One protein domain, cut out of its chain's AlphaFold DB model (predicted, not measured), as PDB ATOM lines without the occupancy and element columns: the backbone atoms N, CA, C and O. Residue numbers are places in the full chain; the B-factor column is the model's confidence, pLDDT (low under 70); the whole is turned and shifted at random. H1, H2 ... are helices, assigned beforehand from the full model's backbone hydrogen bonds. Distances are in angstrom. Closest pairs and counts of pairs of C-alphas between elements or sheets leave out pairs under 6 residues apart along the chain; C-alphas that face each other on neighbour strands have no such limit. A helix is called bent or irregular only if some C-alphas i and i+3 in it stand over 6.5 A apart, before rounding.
ATOM      1  N   LEU A  81     159.261 165.216 156.340       91.81
ATOM      2  CA  LEU A  81     159.602 164.161 157.297       91.81
ATOM      3  C   LEU A  81     158.349 163.421 157.791       91.81
ATOM      4  O   LEU A  81     158.311 162.192 157.807       91.81
ATOM      5  N   THR A  82     157.302 164.169 158.135       92.31
ATOM      6  CA  THR A  82     156.020 163.617 158.597       92.31
ATOM      7  C   THR A  82     155.344 162.802 157.497       92.31
ATOM      8  O   THR A  82     154.837 161.707 157.749       92.31
ATOM      9  N   GLN A  83     155.366 163.300 156.262       93.75
ATOM     10  CA  GLN A  83     154.834 162.607 155.096       93.75
ATOM     11  C   GLN A  83     155.573 161.291 154.846       93.75
ATOM     12  O   GLN A  83     154.933 160.272 154.591       93.75
ATOM     13  N   GLU A  84     156.899 161.285 154.970       93.00
ATOM     14  CA  GLU A  84     157.699 160.076 154.796       93.00
ATOM     15  C   GLU A  84     157.433 159.046 155.903       93.00
ATOM     16  O   GLU A  84     157.273 157.860 155.613       93.00
ATOM     17  N   SER A  85     157.274 159.491 157.153       91.00
ATOM     18  CA  SER A  85     156.850 158.618 158.256       91.00
ATOM     19  C   SER A  85     155.501 157.955 157.954       91.00
ATOM     20  O   SER A  85     155.378 156.731 158.029       91.00
ATOM     21  N   ARG A  86     154.503 158.740 157.525       90.56
ATOM     22  CA  ARG A  86     153.172 158.230 157.144       90.56
ATOM     23  C   ARG A  86     153.230 157.287 155.940       90.56
ATOM     24  O   ARG A  86     152.483 156.312 155.877       90.56
ATOM     25  N   ARG A  87     154.126 157.540 154.980       92.69
ATOM     26  CA  ARG A  87     154.329 156.671 153.810       92.69
ATOM     27  C   ARG A  87     154.857 155.295 154.220       92.69
ATOM     28  O   ARG A  87     154.353 154.291 153.719       92.69
ATOM     29  N   ARG A  88     155.829 155.235 155.137       90.75
ATOM     30  CA  ARG A  88     156.384 153.971 155.664       90.75
ATOM     31  C   ARG A  88     155.365 153.212 156.502       90.75
ATOM     32  O   ARG A  88     155.224 152.002 156.359       90.75
ATOM     33  N   GLU A  89     154.612 153.932 157.322       90.81
ATOM     34  CA  GLU A  89     153.515 153.363 158.103       90.81
ATOM     35  C   GLU A  89     152.453 152.708 157.210       90.81
ATOM     36  O   GLU A  89     152.049 151.572 157.464       90.81
ATOM     37  N   LYS A  90     152.066 153.365 156.106       90.62
ATOM     38  CA  LYS A  90     151.066 152.844 155.160       90.62
ATOM     39  C   LYS A  90     151.431 151.465 154.590       90.62
ATOM     40  O   LYS A  90     150.532 150.681 154.293       90.62
ATOM     41  N   VAL A  91     152.722 151.159 154.440       90.38
ATOM     42  CA  VAL A  91     153.200 149.847 153.967       90.38
ATOM     43  C   VAL A  91     153.103 148.785 155.065       90.38
ATOM     44  O   VAL A  91     152.671 147.669 154.794       90.38
ATOM     45  N   ILE A  92     153.466 149.136 156.302       86.25
ATOM     46  CA  ILE A  92     153.488 148.213 157.449       86.25
ATOM     47  C   ILE A  92     152.064 147.883 157.937       86.25
ATOM     48  O   ILE A  92     151.839 146.800 158.469       86.25
ATOM     49  N   ARG A  93     151.091 148.776 157.698       84.81
ATOM     50  CA  ARG A  93     149.656 148.687 158.052       84.81
ATOM     51  C   ARG A  93     149.346 148.631 159.552       84.81
ATOM     52  O   ARG A  93     148.459 149.354 159.987       84.81
ATOM     53  N   ILE A  94     150.024 147.789 160.336       85.94
ATOM     54  CA  ILE A  94     149.808 147.622 161.781       85.94
ATOM     55  C   ILE A  94     151.159 147.456 162.483       85.94
ATOM     56  O   ILE A  94     151.959 146.594 162.127       85.94
ATOM     57  N   LEU A  95     151.404 148.256 163.522       83.50
ATOM     58  CA  LEU A  95     152.582 148.126 164.380       83.50
ATOM     59  C   LEU A  95     152.215 147.332 165.636       83.50
ATOM     60  O   LEU A  95     151.510 147.829 166.508       83.50
ATOM     61  N   SER A  96     152.719 146.100 165.745       81.38
ATOM     62  CA  SER A  96     152.370 145.176 166.838       81.38
ATOM     63  C   SER A  96     152.876 145.612 168.220       81.38
ATOM     64  O   SER A  96     152.347 145.176 169.236       81.38
ATOM     65  N   ILE A  97     153.914 146.455 168.282       89.06
ATOM     66  CA  ILE A  97     154.532 146.925 169.529       89.06
ATOM     67  C   ILE A  97     155.035 148.364 169.380       89.06
ATOM     68  O   ILE A  97     155.588 148.727 168.339       89.06
ATOM     69  N   LYS A  98     154.932 149.168 170.451       91.06
ATOM     70  CA  LYS A  98     155.442 150.554 170.489       91.06
ATOM     71  C   LYS A  98     156.920 150.650 170.093       91.06
ATOM     72  O   LYS A  98     157.301 151.551 169.358       91.06
ATOM     73  N   ALA A  99     157.745 149.687 170.509       92.88
ATOM     74  CA  ALA A  99     159.159 149.628 170.135       92.88
ATOM     75  C   ALA A  99     159.381 149.541 168.612       92.88
ATOM     76  O   ALA A  99     160.373 150.055 168.108       92.88
ATOM     77  N   SER A 100     158.456 148.931 167.863       89.38
ATOM     78  CA  SER A 100     158.531 148.871 166.400       89.38
ATOM     79  C   SER A 100     158.289 150.245 165.768       89.38
ATOM     80  O   SER A 100     158.990 150.622 164.832       89.38
ATOM     81  N   ALA A 101     157.364 151.033 166.332       90.00
ATOM     82  CA  ALA A 101     157.124 152.412 165.906       90.00
ATOM     83  C   ALA A 101     158.382 153.277 166.072       90.00
ATOM     84  O   ALA A 101     158.815 153.936 165.129       90.00
ATOM     85  N   TRP A 102     159.020 153.199 167.245       92.69
ATOM     86  CA  TRP A 102     160.269 153.910 167.517       92.69
ATOM     87  C   TRP A 102     161.397 153.497 166.575       92.69
ATOM     88  O   TRP A 102     162.125 154.360 166.096       92.69
ATOM     89  N   ARG A 103     161.518 152.204 166.251       92.38
ATOM     90  CA  ARG A 103     162.509 151.725 165.273       92.38
ATOM     91  C   ARG A 103     162.260 152.275 163.872       92.38
ATOM     92  O   ARG A 103     163.220 152.636 163.205       92.38
ATOM     93  N   ASN A 104     161.003 152.377 163.439       88.50
ATOM     94  CA  ASN A 104     160.663 152.960 162.139       88.50
ATOM     95  C   ASN A 104     161.071 154.441 162.072       88.50
ATOM     96  O   ASN A 104     161.801 154.847 161.169       88.50
ATOM     97  N   VAL A 105     160.677 155.229 163.078       92.56
ATOM     98  CA  VAL A 105     161.058 156.648 163.160       92.56
ATOM     99  C   VAL A 105     162.577 156.800 163.267       92.56
ATOM    100  O   VAL A 105     163.160 157.606 162.550       92.56
ATOM    101  N   GLY A 106     163.236 155.992 164.100       94.81
ATOM    102  CA  GLY A 106     164.690 156.007 164.265       94.81
ATOM    103  C   GLY A 106     165.438 155.689 162.970       94.81
ATOM    104  O   GLY A 106     166.374 156.401 162.621       94.81
ATOM    105  N   ALA A 107     164.989 154.684 162.213       94.75
ATOM    106  CA  ALA A 107     165.568 154.346 160.913       94.75
ATOM    107  C   ALA A 107     165.405 155.488 159.896       94.75
ATOM    108  O   ALA A 107     166.350 155.813 159.181       94.75
ATOM    109  N   LEU A 108     164.235 156.137 159.861       93.69
ATOM    110  CA  LEU A 108     164.003 157.312 159.016       93.69
ATOM    111  C   LEU A 108     164.922 158.483 159.396       93.69
ATOM    112  O   LEU A 108     165.487 159.131 158.519       93.69
ATOM    113  N   LEU A 109     165.082 158.761 160.690       93.62
ATOM    114  CA  LEU A 109     165.956 159.836 161.159       93.62
ATOM    115  C   LEU A 109     167.428 159.555 160.848       93.62
ATOM    116  O   LEU A 109     168.129 160.473 160.432       93.62
ATOM    117  N   ALA A 110     167.881 158.306 160.991       94.75
ATOM    118  CA  ALA A 110     169.238 157.904 160.628       94.75
ATOM    119  C   ALA A 110     169.510 158.115 159.129       94.75
ATOM    120  O   ALA A 110     170.518 158.710 158.761       94.75
ATOM    121  N   GLU A 111     168.572 157.725 158.264       92.56
ATOM    122  CA  GLU A 111     168.663 157.957 156.818       92.56
ATOM    123  C   GLU A 111     168.711 159.453 156.473       92.56
ATOM    124  O   GLU A 111     169.525 159.882 155.658       92.56
ATOM    125  N   LYS A 112     167.875 160.274 157.124       91.19
ATOM    126  CA  LYS A 112     167.877 161.731 156.918       91.19
ATOM    127  C   LYS A 112     169.155 162.384 157.428       91.19
ATOM    128  O   LYS A 112     169.638 163.325 156.803       91.19
ATOM    129  N   HIS A 113     169.700 161.894 158.537       90.88
ATOM    130  CA  HIS A 113     170.974 162.360 159.061       90.88
ATOM    131  C   HIS A 113     172.114 162.081 158.077       90.88
ATOM    132  O   HIS A 113     172.883 162.996 157.781       90.88
ATOM    133  N   GLU A 114     172.176 160.874 157.516       91.38
ATOM    134  CA  GLU A 114     173.161 160.517 156.494       91.38
ATOM    135  C   GLU A 114     173.003 161.395 155.241       91.38
ATOM    136  O   GLU A 114     173.972 161.995 154.777       91.38
ATOM    137  N   GLU A 115     171.770 161.566 154.744       89.81
ATOM    138  CA  GLU A 115     171.454 162.417 153.586       89.81
ATOM    139  C   GLU A 115     171.885 163.877 153.803       89.81
ATOM    140  O   GLU A 115     172.393 164.524 152.889       89.81
ATOM    141  N   TRP A 116     171.684 164.430 154.999       85.75
ATOM    142  CA  TRP A 116     172.066 165.813 155.302       85.75
ATOM    143  C   TRP A 116     173.558 165.984 155.566       85.75
ATOM    144  O   TRP A 116     174.084 167.071 155.319       85.75
ATOM    145  N   SER A 117     174.225 164.934 156.039       85.19
ATOM    146  CA  SER A 117     175.667 164.938 156.291       85.19
ATOM    147  C   SER A 117     176.467 164.807 154.995       85.19
ATOM    148  O   SER A 117     177.467 165.498 154.820       85.19
ATOM    149  N   THR A 118     176.002 163.972 154.062       86.44
ATOM    150  CA  THR A 118     176.677 163.701 152.779       86.44
ATOM    151  C   THR A 118     176.164 164.553 151.619       86.44
ATOM    152  O   THR A 118     176.884 164.787 150.648       86.44
ATOM    153  N   GLY A 119     174.921 165.029 151.697       79.69
ATOM    154  CA  GLY A 119     174.274 165.809 150.650       79.69
ATOM    155  C   GLY A 119     174.691 167.282 150.610       79.69
ATOM    156  O   GLY A 119     175.712 167.721 151.138       79.69
ATOM    157  N   ARG A 120     173.865 168.105 149.951       72.94
ATOM    158  CA  ARG A 120     174.093 169.556 149.883       72.94
ATOM    159  C   ARG A 120     173.972 170.166 151.280       72.94
ATOM    160  O   ARG A 120     172.873 170.167 151.837       72.94
ATOM    161  N   ARG A 121     175.074 170.740 151.793       70.75
ATOM    162  CA  ARG A 121     175.119 171.464 153.077       70.75
ATOM    163  C   ARG A 121     173.910 172.391 153.206       70.75
ATOM    164  O   ARG A 121     173.761 173.351 152.451       70.75
ATOM    165  N   CYS A 122     173.028 172.069 154.150       66.94
ATOM    166  CA  CYS A 122     171.785 172.806 154.358       66.94
ATOM    167  C   CYS A 122     172.039 174.195 154.958       66.94
ATOM    168  O   CYS A 122     171.261 175.108 154.675       66.94
ATOM    169  N   TRP A 123     173.146 174.349 155.693       72.56
ATOM    170  CA  TRP A 123     173.648 175.597 156.255       72.56
ATOM    171  C   TRP A 123     175.167 175.703 156.095       72.56
ATOM    172  O   TRP A 123     175.904 174.737 156.281       72.56
ATOM    173  N   THR A 124     175.629 176.912 155.791       80.81
ATOM    174  CA  THR A 124     177.042 177.294 155.873       80.81
ATOM    175  C   THR A 124     177.155 178.305 156.999       80.81
ATOM    176  O   THR A 124     176.501 179.334 156.895       80.81
ATOM    177  N   MET A 125     177.935 178.057 158.050       82.25
ATOM    178  CA  MET A 125     177.939 178.910 159.256       82.25
ATOM    179  C   MET A 125     178.753 180.209 159.138       82.25
ATOM    180  O   MET A 125     178.763 180.993 160.073       82.25
ATOM    181  N   GLU A 126     179.377 180.476 157.986       84.75
ATOM    182  CA  GLU A 126     180.216 181.664 157.730       84.75
ATOM    183  C   GLU A 126     179.550 182.982 158.161       84.75
ATOM    184  O   GLU A 126     180.002 183.610 159.112       84.75
ATOM    185  N   LYS A 127     178.412 183.358 157.552       82.31
ATOM    186  CA  LYS A 127     177.720 184.622 157.877       82.31
ATOM    187  C   LYS A 127     177.172 184.676 159.302       82.31
ATOM    188  O   LYS A 127     176.994 185.758 159.851       82.31
ATOM    189  N   PHE A 128     176.841 183.526 159.884       83.62
ATOM    190  CA  PHE A 128     176.379 183.459 161.267       83.62
ATOM    191  C   PHE A 128     177.530 183.762 162.233       83.62
ATOM    192  O   PHE A 128     177.383 184.584 163.135       83.62
ATOM    193  N   ASN A 129     178.693 183.158 161.997       84.56
ATOM    194  CA  ASN A 129     179.897 183.391 162.787       84.56
ATOM    195  C   ASN A 129     180.407 184.828 162.623       84.56
ATOM    196  O   ASN A 129     180.738 185.458 163.619       84.56
ATOM    197  N   GLU A 130     180.397 185.373 161.403       84.25
ATOM    198  CA  GLU A 130     180.711 186.787 161.147       84.25
ATOM    199  C   GLU A 130     179.820 187.733 161.967       84.25
ATOM    200  O   GLU A 130     180.314 188.703 162.535       84.25
ATOM    201  N   GLY A 131     178.513 187.453 162.051       80.69
ATOM    202  CA  GLY A 131     177.580 188.236 162.868       80.69
ATOM    203  C   GLY A 131     177.916 188.182 164.359       80.69
ATOM    204  O   GLY A 131     177.973 189.220 165.012       80.69
ATOM    205  N   ARG A 132     178.230 186.988 164.873       80.56
ATOM    206  CA  ARG A 132     178.630 186.795 166.274       80.56
ATOM    207  C   ARG A 132     179.935 187.504 166.633       80.56
ATOM    208  O   ARG A 132     180.043 188.048 167.725       80.56
ATOM    209  N   ILE A 133     180.920 187.480 165.734       82.44
ATOM    210  CA  ILE A 133     182.209 188.157 165.943       82.44
ATOM    211  C   ILE A 133     181.981 189.670 166.045       82.44
ATOM    212  O   ILE A 133     182.386 190.279 167.032       82.44
ATOM    213  N   LYS A 134     181.201 190.249 165.124       78.50
ATOM    214  CA  LYS A 134     180.825 191.674 165.165       78.50
ATOM    215  C   LYS A 134     180.060 192.059 166.433       78.50
ATOM    216  O   LYS A 134     180.223 193.159 166.947       78.50
ATOM    217  N   GLU A 135     179.202 191.179 166.942       75.88
ATOM    218  CA  GLU A 135     178.511 191.398 168.219       75.88
ATOM    219  C   GLU A 135     179.473 191.400 169.411       75.88
ATOM    220  O   GLU A 135     179.343 192.258 170.281       75.88
ATOM    221  N   SER A 136     180.463 190.502 169.432       72.94
ATOM    222  CA  SER A 136     181.482 190.486 170.489       72.94
ATOM    223  C   SER A 136     182.409 191.706 170.454       72.94
ATOM    224  O   SER A 136     182.806 192.208 171.505       72.94
ATOM    225  N   GLU A 137     182.709 192.222 169.262       73.31
ATOM    226  CA  GLU A 137     183.527 193.424 169.073       73.31
ATOM    227  C   GLU A 137     182.782 194.683 169.543       73.31
ATOM    228  O   GLU A 137     183.336 195.453 170.326       73.31
ATOM    229  N   ARG A 138     181.490 194.833 169.205       64.81
ATOM    230  CA  ARG A 138     180.649 195.948 169.693       64.81
ATOM    231  C   ARG A 138     180.533 195.997 171.217       64.81
ATOM    232  O   ARG A 138     180.659 197.066 171.801       64.81
ATOM    233  N   GLY A 139     180.363 194.844 171.868       60.19
ATOM    234  CA  GLY A 139     180.338 194.776 173.333       60.19
ATOM    235  C   GLY A 139     181.681 195.131 173.988       60.19
ATOM    236  O   GLY A 139     181.712 195.556 175.139       60.19
ATOM    237  N   THR A 140     182.794 194.992 173.258       60.91
ATOM    238  CA  THR A 140     184.133 195.368 173.740       60.91
ATOM    239  C   THR A 140     184.387 196.872 173.582       60.91
ATOM    240  O   THR A 140     185.032 197.473 174.437       60.91
ATOM    241  N   GLU A 141     183.850 197.497 172.531       54.53
ATOM    242  CA  GLU A 141     183.932 198.946 172.292       54.53
ATOM    243  C   GLU A 141     183.034 199.758 173.246       54.53
ATOM    244  O   GLU A 141     183.445 200.818 173.720       54.53
ATOM    245  N   GLU A 142     181.850 199.249 173.605       52.66
ATOM    246  CA  GLU A 142     180.950 199.877 174.593       52.66
ATOM    247  C   GLU A 142     181.559 199.916 176.010       52.66
ATOM    248  O   GLU A 142     181.404 200.901 176.724       52.66
ATOM    249  N   LEU A 143     182.360 198.913 176.388       53.62
ATOM    250  CA  LEU A 143     183.121 198.903 177.650       53.62
ATOM    251  C   LEU A 143     184.311 199.884 177.663       53.62
ATOM    252  O   LEU A 143     184.811 200.231 178.734       53.62
ATOM    253  N   GLN A 144     184.787 200.325 176.495       49.53
ATOM    254  CA  GLN A 144     185.909 201.264 176.377       49.53
ATOM    255  C   GLN A 144     185.462 202.734 176.329       49.53
ATOM    256  O   GLN A 144     186.252 203.612 176.675       49.53
TER     257      GLN A 144
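This is residues 81 to 144 of the 155 residues of the protein "Mutator family transposase" of Salinibacter ruber (strain DSM 13855 / M31) (UniProt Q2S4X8). The shorter helix H1 leads through a tight link into the longest helix, H2, which folds back and crosses H1 at a steep angle, and H1 with the first part of H2 makes a small two-helix body at one end. From there the free end of H2, a short link and the whole of H3, residues 113 to 144, stick out as one long arm that makes most of the length. The printed part has 64 residues with three named helices, H1, H2 and H3 in that order along the chain, and no named strand; the class is all helix. The whole is extended, with a radius of gyration of the C-alphas of 21.3 A, and the C-alphas span 66 by 25 by 16 A.

H2 is residues 98 to 118, Lys 98 to Thr 118, and measures 30.6 A from first to last C-alpha; C-alpha 98 is at (155.442, 150.554, 170.489). H1 comes before it, residues 81 to 92, 17.1 A long, with C-alpha 81 at (159.602, 164.161, 157.297). H3 follows it, residues 126 to 144, 27.6 A long, and ends with C-alpha 144 at (185.909, 201.264, 176.377). No helix is bent or irregular.

H2 touches H1, with 4 pairs of C-alphas within 8 A. The closest C-alphas of the two are those of Ser 85 and Val 105, 6.8 A apart. H1 touches H2 with residues 85 to 88 alone, and H2 touches H1 with residues 104 to 108 alone. Their lines stand at a steep tilt of 48 degrees, they run opposite ways, and their centres are 11.8 A apart. H3 touches no helix: it is apart from H1 and also from H2. In H2 every O i to N i+4 pair is within hydrogen-bond range; in H1 it is 7 of 8 pairs and in H3 13 of 15.

The two C-alphas farthest apart are those of Arg 93 and Gln 144, 66.4 A. Residues 113 to 144 stand free, of which 113 to 118 belong to H2 and 126 to 144 belong to H3. The body without them has 32 residues, spans 25 by 17 by 11 A and has a radius of gyration of 9.0 A. The link from H1 to H2 is tight, with 5 residues between them, the link from H2 to H3 is short, with 7, and no link is long. The printed part has no cut. The mean pLDDT of the printed part is 83.1; H1 and H2 each have a mean of 91 and H3 has 72, and residue 122 and residues 138 to 144 are under 70.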